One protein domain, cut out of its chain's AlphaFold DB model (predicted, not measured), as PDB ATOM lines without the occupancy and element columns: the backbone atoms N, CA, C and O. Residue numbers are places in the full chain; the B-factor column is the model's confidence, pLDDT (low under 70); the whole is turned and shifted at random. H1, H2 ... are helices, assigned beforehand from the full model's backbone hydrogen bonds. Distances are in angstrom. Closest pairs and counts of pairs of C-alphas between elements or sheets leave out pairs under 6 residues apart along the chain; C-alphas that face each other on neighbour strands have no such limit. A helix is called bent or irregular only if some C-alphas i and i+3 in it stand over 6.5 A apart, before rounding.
ATOM      1  N   ASN A 155      47.616  22.346 -25.647       96.75
ATOM      2  CA  ASN A 155      47.105  23.281 -24.641       96.75
ATOM      3  C   ASN A 155      47.857  24.631 -24.669       96.75
ATOM      4  O   ASN A 155      48.627  24.960 -23.761       96.75
ATOM      5  N   ILE A 156      47.657  25.415 -25.732       95.56
ATOM      6  CA  ILE A 156      48.389  26.668 -25.995       95.56
ATOM      7  C   ILE A 156      47.467  27.889 -26.132       95.56
ATOM      8  O   ILE A 156      46.283  27.770 -26.457       95.56
ATOM      9  N   LYS A 157      48.029  29.084 -25.886       95.75
ATOM     10  CA  LYS A 157      47.414  30.356 -26.303       95.75
ATOM     11  C   LYS A 157      47.779  30.592 -27.768       95.75
ATOM     12  O   LYS A 157      48.948  30.488 -28.117       95.75
ATOM     13  N   LEU A 158      46.795  30.915 -28.594       94.81
ATOM     14  CA  LEU A 158      46.930  31.072 -30.039       94.81
ATOM     15  C   LEU A 158      46.160  32.317 -30.490       94.81
ATOM     16  O   LEU A 158      45.032  32.530 -30.037       94.81
ATOM     17  N   LEU A 159      46.744  33.118 -31.384       95.75
ATOM     18  CA  LEU A 159      46.044  34.208 -32.064       95.75
ATOM     19  C   LEU A 159      45.147  33.627 -33.167       95.75
ATOM     20  O   LEU A 159      45.622  32.970 -34.089       95.75
ATOM     21  N   LEU A 160      43.838  33.840 -33.060       94.19
ATOM     22  CA  LEU A 160      42.873  33.423 -34.072       94.19
ATOM     23  C   LEU A 160      42.840  34.425 -35.232       94.19
ATOM     24  O   LEU A 160      43.117  35.609 -35.053       94.19
ATOM     25  N   ARG A 161      42.358  33.979 -36.400       90.25
ATOM     26  CA  ARG A 161      42.206  34.819 -37.608       90.25
ATOM     27  C   ARG A 161      41.360  36.084 -37.409       90.25
ATOM     28  O   ARG A 161      41.478  37.022 -38.177       90.25
ATOM     29  N   ASN A 162      40.500  36.115 -36.391       92.06
ATOM     30  CA  ASN A 162      39.677  37.279 -36.050       92.06
ATOM     31  C   ASN A 162      40.340  38.228 -35.031       92.06
ATOM     32  O   ASN A 162      39.634  38.986 -34.368       92.06
ATOM     33  N   GLY A 163      41.655  38.120 -34.822       92.94
ATOM     34  CA  GLY A 163      42.423  38.954 -33.893       92.94
ATOM     35  C   GLY A 163      42.258  38.602 -32.409       92.94
ATOM     36  O   GLY A 163      42.881  39.227 -31.556       92.94
ATOM     37  N   LYS A 164      41.429  37.610 -32.053       94.19
ATOM     38  CA  LYS A 164      41.210  37.207 -30.650       94.19
ATOM     39  C   LYS A 164      42.168  36.091 -30.246       94.19
ATOM     40  O   LYS A 164      42.400  35.167 -31.015       94.19
ATOM     41  N   TYR A 165      42.634  36.103 -29.001       95.12
ATOM     42  CA  TYR A 165      43.446  35.013 -28.455       95.12
ATOM     43  C   TYR A 165      42.600  33.894 -27.837       95.12
ATOM     44  O   TYR A 165      41.582  34.145 -27.179       95.12
ATOM     45  N   THR A 166      43.056  32.650 -27.995       95.81
ATOM     46  CA  THR A 166      42.603  31.521 -27.173       95.81
ATOM     47  C   THR A 166      43.239  31.563 -25.784       95.81
ATOM     48  O   THR A 166      44.288  32.172 -25.554       95.81
ATOM     49  N   ARG A 167      42.597  30.891 -24.828       95.38
ATOM     50  CA  ARG A 167      43.127  30.668 -23.478       95.38
ATOM     51  C   ARG A 167      43.639  29.232 -23.359       95.38
ATOM     52  O   ARG A 167      43.093  28.331 -23.997       95.38
ATOM     53  N   LYS A 168      44.644  29.017 -22.505       97.00
ATOM     54  CA  LYS A 168      45.005  27.661 -22.065       97.00
ATOM     55  C   LYS A 168      43.860  27.099 -21.224       97.00
ATOM     56  O   LYS A 168      43.286  27.824 -20.411       97.00
ATOM     57  N   LEU A 169      43.534  25.832 -21.441       96.88
ATOM     58  CA  LEU A 169      42.624  25.075 -20.595       96.88
ATOM     59  C   LEU A 169      43.297  24.846 -19.238       96.88
ATOM     60  O   LEU A 169      44.424  24.347 -19.176       96.88
ATOM     61  N   VAL A 170      42.609  25.228 -18.169       96.06
ATOM     62  CA  VAL A 170      43.085  25.101 -16.791       96.06
ATOM     63  C   VAL A 170      42.559  23.800 -16.194       96.06
ATOM     64  O   VAL A 170      41.355  23.539 -16.235       96.06
ATOM     65  N   TYR A 171      43.463  23.007 -15.624       94.75
ATOM     66  CA  TYR A 171      43.143  21.807 -14.854       94.75
ATOM     67  C   TYR A 171      43.298  22.126 -13.367       94.75
ATOM     68  O   TYR A 171      44.298  22.707 -12.952       94.75
ATOM     69  N   HIS A 172      42.305  21.750 -12.569       93.19
ATOM     70  CA  HIS A 172      42.297  21.931 -11.124       93.19
ATOM     71  C   HIS A 172      42.615  20.604 -10.431       93.19
ATOM     72  O   HIS A 172      42.171  19.545 -10.880       93.19
ATOM     73  N   SER A 173      43.363  20.665  -9.329       91.50
ATOM     74  CA  SER A 173      43.589  19.512  -8.454       91.50
ATOM     75  C   SER A 173      42.410  19.357  -7.494       91.50
ATOM     76  O   SER A 173      42.026  20.316  -6.823       91.50
ATOM     77  N   PHE A 174      41.829  18.157  -7.419       86.81
ATOM     78  CA  PHE A 174      40.691  17.862  -6.535       86.81
ATOM     79  C   PHE A 174      41.049  16.943  -5.356       86.81
ATOM     80  O   PHE A 174      40.141  16.483  -4.651       86.81
ATOM     81  N   GLY A 175      42.349  16.740  -5.112       84.12
ATOM     82  CA  GLY A 175      42.898  15.822  -4.110       84.12
ATOM     83  C   GLY A 175      43.181  14.425  -4.676       84.12
ATOM     84  O   GLY A 175      42.725  14.087  -5.767       84.12
ATOM     85  N   ARG A 176      43.954  13.613  -3.937       79.75
ATOM     86  CA  ARG A 176      44.355  12.235  -4.316       79.75
ATOM     87  C   ARG A 176      45.051  12.124  -5.685       79.75
ATOM     88  O   ARG A 176      44.885  11.132  -6.383       79.75
ATOM     89  N   GLY A 177      45.778  13.163  -6.102       84.88
ATOM     90  CA  GLY A 177      46.452  13.201  -7.408       84.88
ATOM     91  C   GLY A 177      45.517  13.344  -8.619       84.88
ATOM     92  O   GLY A 177      45.988  13.318  -9.753       84.88
ATOM     93  N   ILE A 178      44.207  13.527  -8.415       85.06
ATOM     94  CA  ILE A 178      43.240  13.666  -9.508       85.06
ATOM     95  C   ILE A 178      43.218  15.120  -9.988       85.06
ATOM     96  O   ILE A 178      42.870  16.034  -9.231       85.06
ATOM     97  N   SER A 179      43.537  15.322 -11.267       89.50
ATOM     98  CA  SER A 179      43.405  16.607 -11.954       89.50
ATOM     99  C   SER A 179      42.272  16.571 -12.979       89.50
ATOM    100  O   SER A 179      42.079  15.599 -13.710       89.50
ATOM    101  N   GLY A 180      41.478  17.638 -13.040       92.06
ATOM    102  CA  GLY A 180      40.357  17.712 -13.969       92.06
ATOM    103  C   GLY A 180      39.824  19.116 -14.165       92.06
ATOM    104  O   GLY A 180      40.260  20.069 -13.524       92.06
ATOM    105  N   VAL A 181      38.855  19.255 -15.064       94.00
ATOM    106  CA  VAL A 181      38.279  20.570 -15.401       94.00
ATOM    107  C   VAL A 181      37.023  20.905 -14.589       94.00
ATOM    108  O   VAL A 181      36.456  21.986 -14.733       94.00
ATOM    109  N   CYS A 182      36.555  19.967 -13.761       93.38
ATOM    110  CA  CYS A 182      35.375  20.093 -12.908       93.38
ATOM    111  C   CYS A 182      35.462  19.098 -11.738       93.38
ATOM    112  O   CYS A 182      35.972  17.994 -11.944       93.38
ATOM    113  N   PRO A 183      34.921  19.422 -10.542       91.75
ATOM    114  CA  PRO A 183      34.965  18.527  -9.382       91.75
ATOM    115  C   PRO A 183      34.388  17.125  -9.625       91.75
ATOM    116  O   PRO A 183      34.789  16.176  -8.952       91.75
ATOM    117  N   CYS A 184      33.479  16.970 -10.594       90.00
ATOM    118  CA  CYS A 184      32.910  15.666 -10.935       90.00
ATOM    119  C   CYS A 184      33.928  14.670 -11.495       90.00
ATOM    120  O   CYS A 184      33.665  13.476 -11.434       90.00
ATOM    121  N   ALA A 185      35.094  15.127 -11.964       88.88
ATOM    122  CA  ALA A 185      36.205  14.243 -12.318       88.88
ATOM    123  C   ALA A 185      36.714  13.424 -11.114       88.88
ATOM    124  O   ALA A 185      37.257  12.343 -11.290       88.88
ATOM    125  N   ALA A 186      36.517  13.924  -9.889       88.25
ATOM    126  CA  ALA A 186      36.852  13.239  -8.641       88.25
ATOM    127  C   ALA A 186      35.608  12.675  -7.922       88.25
ATOM    128  O   ALA A 186      35.619  12.526  -6.702       88.25
ATOM    129  N   GLY A 187      34.500  12.452  -8.642       86.81
ATOM    130  CA  GLY A 187      33.245  11.936  -8.076       86.81
ATOM    131  C   GLY A 187      32.438  12.941  -7.239       86.81
ATOM    132  O   GLY A 187      31.427  12.574  -6.647       86.81
ATOM    133  N   LYS A 188      32.851  14.217  -7.178       89.06
ATOM    134  CA  LYS A 188      32.140  15.274  -6.432       89.06
ATOM    135  C   LYS A 188      30.974  15.862  -7.243       89.06
ATOM    136  O   LYS A 188      30.861  15.659  -8.452       89.06
ATOM    137  N   ALA A 189      30.130  16.663  -6.592       90.38
ATOM    138  CA  ALA A 189      29.016  17.351  -7.246       90.38
ATOM    139  C   ALA A 189      29.480  18.201  -8.449       90.38
ATOM    140  O   ALA A 189      30.424  18.992  -8.363       90.38
ATOM    141  N   CYS A 190      28.805  18.039  -9.588       90.75
ATOM    142  CA  CYS A 190      29.154  18.723 -10.832       90.75
ATOM    143  C   CYS A 190      28.805  20.217 -10.767       90.75
ATOM    144  O   CYS A 190      27.658  20.580 -10.527       90.75
ATOM    145  N   ARG A 191      29.783  21.085 -11.056       91.31
ATOM    146  CA  ARG A 191      29.622  22.549 -11.079       91.31
ATOM    147  C   ARG A 191      29.853  23.118 -12.478       91.31
ATOM    148  O   ARG A 191      30.709  23.975 -12.680       91.31
ATOM    149  N   ARG A 192      29.105  22.610 -13.462       88.12
ATOM    150  CA  ARG A 192      29.303  22.923 -14.889       88.12
ATOM    151  C   ARG A 192      29.303  24.424 -15.179       88.12
ATOM    152  O   ARG A 192      30.239  24.889 -15.809       88.12
ATOM    153  N   GLN A 193      28.292  25.168 -14.734       89.75
ATOM    154  CA  GLN A 193      28.174  26.604 -15.017       89.75
ATOM    155  C   GLN A 193      29.329  27.415 -14.421       89.75
ATOM    156  O   GLN A 193      29.862  28.285 -15.096       89.75
ATOM    157  N   ALA A 194      29.744  27.096 -13.193       90.94
ATOM    158  CA  ALA A 194      30.810  27.824 -12.507       90.94
ATOM    159  C   ALA A 194      32.212  27.501 -13.054       90.94
ATOM    160  O   ALA A 194      33.087  28.358 -13.036       90.94
ATOM    161  N   MET A 195      32.431  26.272 -13.536       92.38
ATOM    162  CA  MET A 195      33.745  25.791 -13.993       92.38
ATOM    163  C   MET A 195      33.917  25.828 -15.519       92.38
ATOM    164  O   MET A 195      34.969  25.436 -16.025       92.38
ATOM    165  N   LEU A 196      32.898  26.258 -16.270       93.94
ATOM    166  CA  LEU A 196      32.928  26.282 -17.731       93.94
ATOM    167  C   LEU A 196      33.989  27.260 -18.241       93.94
ATOM    168  O   LEU A 196      33.902  28.470 -18.046       93.94
ATOM    169  N   GLN A 197      34.957  26.733 -18.986       94.38
ATOM    170  CA  GLN A 197      35.982  27.541 -19.640       94.38
ATOM    171  C   GLN A 197      35.636  27.749 -21.118       94.38
ATOM    172  O   GLN A 197      35.346  26.806 -21.858       94.38
ATOM    173  N   HIS A 198      35.672  29.007 -21.557       93.25
ATOM    174  CA  HIS A 198      35.390  29.409 -22.935       93.25
ATOM    175  C   HIS A 198      36.674  29.770 -23.693       93.25
ATOM    176  O   HIS A 198      37.666  30.184 -23.099       93.25
ATOM    177  N   ARG A 199      36.620  29.686 -25.032       93.25
ATOM    178  CA  ARG A 199      37.718  30.064 -25.950       93.25
ATOM    179  C   ARG A 199      39.033  29.311 -25.705       93.25
ATOM    180  O   ARG A 199      40.111  29.853 -25.930       93.25
ATOM    181  N   THR A 200      38.948  28.060 -25.272       96.44
ATOM    182  CA  THR A 200      40.093  27.149 -25.179       96.44
ATOM    183  C   THR A 200      40.236  26.343 -26.469       96.44
ATOM    184  O   THR A 200      39.229  25.976 -27.093       96.44
ATOM    185  N   LEU A 201      41.480  26.070 -26.882       95.44
ATOM    186  CA  LEU A 201      41.738  25.244 -28.065       95.44
ATOM    187  C   LEU A 201      41.241  23.815 -27.816       95.44
ATOM    188  O   LEU A 201      40.358  23.357 -28.535       95.44
ATOM    189  N   ILE A 202      41.673  23.193 -26.716       95.69
ATOM    190  CA  ILE A 202      41.086  21.949 -26.200       95.69
ATOM    191  C   ILE A 202      39.656  22.243 -25.714       95.69
ATOM    192  O   ILE A 202      39.479  23.076 -24.815       95.69
ATOM    193  N   PRO A 203      38.609  21.613 -26.280       94.25
ATOM    194  CA  PRO A 203      37.236  21.889 -25.871       94.25
ATOM    195  C   PRO A 203      36.966  21.403 -24.438       94.25
ATOM    196  O   PRO A 203      36.894  20.202 -24.190       94.25
ATOM    197  N   TRP A 204      36.723  22.333 -23.502       94.38
ATOM    198  CA  TRP A 204      36.405  22.015 -22.096       94.38
ATOM    199  C   TRP A 204      35.283  20.976 -21.961       94.38
ATOM    200  O   TRP A 204      35.344  20.089 -21.117       94.38
ATOM    201  N   ARG A 205      34.263  21.053 -22.831       90.94
ATOM    202  CA  ARG A 205      33.104  20.146 -22.812       90.94
ATOM    203  C   ARG A 205      33.478  18.688 -23.087       90.94
ATOM    204  O   ARG A 205      32.826  17.816 -22.521       90.94
ATOM    205  N   LEU A 206      34.478  18.436 -23.934       90.62
ATOM    206  CA  LEU A 206      34.918  17.077 -24.262       90.62
ATOM    207  C   LEU A 206      35.657  16.466 -23.072       90.62
ATOM    208  O   LEU A 206      35.236  15.422 -22.586       90.62
ATOM    209  N   VAL A 207      36.629  17.196 -22.511       92.06
ATOM    210  CA  VAL A 207      37.357  16.789 -21.292       92.06
ATOM    211  C   VAL A 207      36.392  16.541 -20.133       92.06
ATOM    212  O   VAL A 207      36.428  15.495 -19.497       92.06
ATOM    213  N   HIS A 208      35.471  17.476 -19.885       91.06
ATOM    214  CA  HIS A 208      34.477  17.347 -18.821       91.06
ATOM    215  C   HIS A 208      33.601  16.096 -18.978       91.06
ATOM    216  O   HIS A 208      33.254  15.455 -17.988       91.06
ATOM    217  N   SER A 209      33.172  15.791 -20.205       88.00
ATOM    218  CA  SER A 209      32.256  14.673 -20.457       88.00
ATOM    219  C   SER A 209      32.977  13.328 -20.372       88.00
ATOM    220  O   SER A 209      32.420  12.401 -19.797       88.00
ATOM    221  N   GLU A 210      34.219  13.251 -20.859       87.38
ATOM    222  CA  GLU A 210      35.086  12.073 -20.729       87.38
ATOM    223  C   GLU A 210      35.363  11.741 -19.255       87.38
ATOM    224  O   GLU A 210      35.170  10.610 -18.818       87.38
ATOM    225  N   GLN A 211      35.727  12.746 -18.455       86.81
ATOM    226  CA  GLN A 211      36.053  12.563 -17.035       86.81
ATOM    227  C   GLN A 211      34.850  12.174 -16.166       86.81
ATOM    228  O   GLN A 211      35.028  11.729 -15.037       86.81
ATOM    229  N   ARG A 212      33.622  12.355 -16.662       79.38
ATOM    230  CA  ARG A 212      32.399  12.024 -15.923       79.38
ATOM    231  C   ARG A 212      32.018  10.538 -16.028       79.38
ATOM    232  O   ARG A 212      31.088  10.136 -15.342       79.38
ATOM    233  N   GLN A 213      32.697   9.744 -16.867       63.25
ATOM    234  CA  GLN A 213      32.444   8.304 -17.070       63.25
ATOM    235  C   GLN A 213      30.967   7.940 -17.355       63.25
ATOM    236  O   GLN A 213      30.535   6.810 -17.134       63.25
ATOM    237  N   ASN A 214      30.162   8.874 -17.877       58.62
ATOM    238  CA  ASN A 214      28.806   8.553 -18.318       58.62
ATOM    239  C   ASN A 214      28.895   7.787 -19.651       58.62
ATOM    240  O   ASN A 214      29.149   8.376 -20.703       58.62
ATOM    241  N   ALA A 215      28.664   6.472 -19.593       51.72
ATOM    242  CA  ALA A 215      28.854   5.515 -20.689       51.72
ATOM    243  C   ALA A 215      28.072   5.823 -21.985       51.72
ATOM    244  O   ALA A 215      28.460   5.364 -23.056       51.72
ATOM    245  N   SER A 216      26.998   6.619 -21.933       57.50
ATOM    246  CA  SER A 216      26.083   6.797 -23.071       57.50
ATOM    247  C   SER A 216      26.641   7.611 -24.250       57.50
ATOM    248  O   SER A 216      26.061   7.550 -25.329       57.50
ATOM    249  N   HIS A 217      27.743   8.357 -24.083       62.56
ATOM    250  CA  HIS A 217      28.286   9.248 -25.131       62.56
ATOM    251  C   HIS A 217      29.792   9.090 -25.397       62.56
ATOM    252  O   HIS A 217      30.389   9.936 -26.063       62.56
ATOM    253  N   HIS A 218      30.426   8.023 -24.902       68.25
ATOM    254  CA  HIS A 218      31.876   7.832 -25.050       68.25
ATOM    255  C   HIS A 218      32.331   7.763 -26.519       68.25
ATOM    256  O   HIS A 218      33.330   8.386 -26.874       68.25
ATOM    257  N   ALA A 219      31.565   7.086 -27.380       69.38
ATOM    258  CA  ALA A 219      31.893   6.952 -28.802       69.38
ATOM    259  C   ALA A 219      31.874   8.301 -29.550       69.38
ATOM    260  O   ALA A 219      32.765   8.578 -30.352       69.38
ATOM    261  N   ASP A 220      30.904   9.175 -29.254       72.69
ATOM    262  CA  ASP A 220      30.817  10.509 -29.869       72.69
ATOM    263  C   ASP A 220      31.991  11.402 -29.435       72.69
ATOM    264  O   ASP A 220      32.538  12.164 -30.234       72.69
ATOM    265  N   ILE A 221      32.408  11.294 -28.167       82.56
ATOM    266  CA  ILE A 221      33.569  12.019 -27.633       82.56
ATOM    267  C   ILE A 221      34.853  11.535 -28.307       82.56
ATOM    268  O   ILE A 221      35.720  12.343 -28.627       82.56
ATOM    269  N   GLU A 222      34.992  10.233 -28.543       83.06
ATOM    270  CA  GLU A 222      36.173   9.666 -29.194       83.06
ATOM    271  C   GLU A 222      36.314  10.108 -30.659       83.06
ATOM    272  O   GLU A 222      37.425  10.365 -31.125       83.06
ATOM    273  N   GLN A 223      35.189  10.274 -31.355       84.00
ATOM    274  CA  GLN A 223      35.136  10.730 -32.748       84.00
ATOM    275  C   GLN A 223      35.233  12.258 -32.905       84.00
ATOM    276  O   GLN A 223      35.333  12.770 -34.025       84.00
ATOM    277  N   ALA A 224      35.198  13.025 -31.815       88.94
ATOM    278  CA  ALA A 224      35.275  14.476 -31.892       88.94
ATOM    279  C   ALA A 224      36.631  14.931 -32.467       88.94
ATOM    280  O   ALA A 224      37.703  14.567 -31.986       88.94
TER     281      ALA A 224
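Overview. This is residues 155 to 224 of the 306 residues of the protein "Putative dna cytosine-5-methyltransferase 1" of Ixodes ricinus (UniProt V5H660). Little regular structure: a long looped stretch, residues 155 to 182, folds back near Asn 162 and ends in a small antiparallel pairing of residues 172 to 173 with 179 to 180; four short helices follow, H4 folding back steeply on H3. The 70 printed residues, 24 in named helices, are all helix in class, in the order H1, H2, H3, H4, with no named strand. The whole is only just compact, close to loose, with a radius of gyration of the C-alphas of 13.3 A and spans of 38 by 28 by 21 A.

Along the chain. H1 is residues 183 to 186, 5.7 A, from C-alpha 183 at (34.965, 18.527, -9.382). H2 is 192 to 195, 5.4 A; H3 is 204 to 211, 10.7 A. H4 is 215 to 222, 12.0 A, ending at C-alpha 222 (36.173, 9.666, -29.194); it is irregular, C-alphas 216 and 219 being 8.2 A apart.

Arrangement. H1 and H3 only just touch, with 3 pairs of C-alphas within 8 A, the closest Ala 185 and Gln 211, 5.0 A. H3 and H4 touch, closest C-alphas Leu 206 and Ile 221, 6.2 A, at a steep tilt of 51 degrees, opposite ways. H2 touches no helix. Every O i to N i+4 pair is within hydrogen-bond range in H3, 2 of 4 in H4; H1 and H2 are too short for one.

Size, cuts and confidence. The C-alphas farthest apart, Asn 162 and Arg 176, are 40.7 A apart. The printed part has no cut, and no link between helices is long. Residues 213 to 219 have pLDDT under 70.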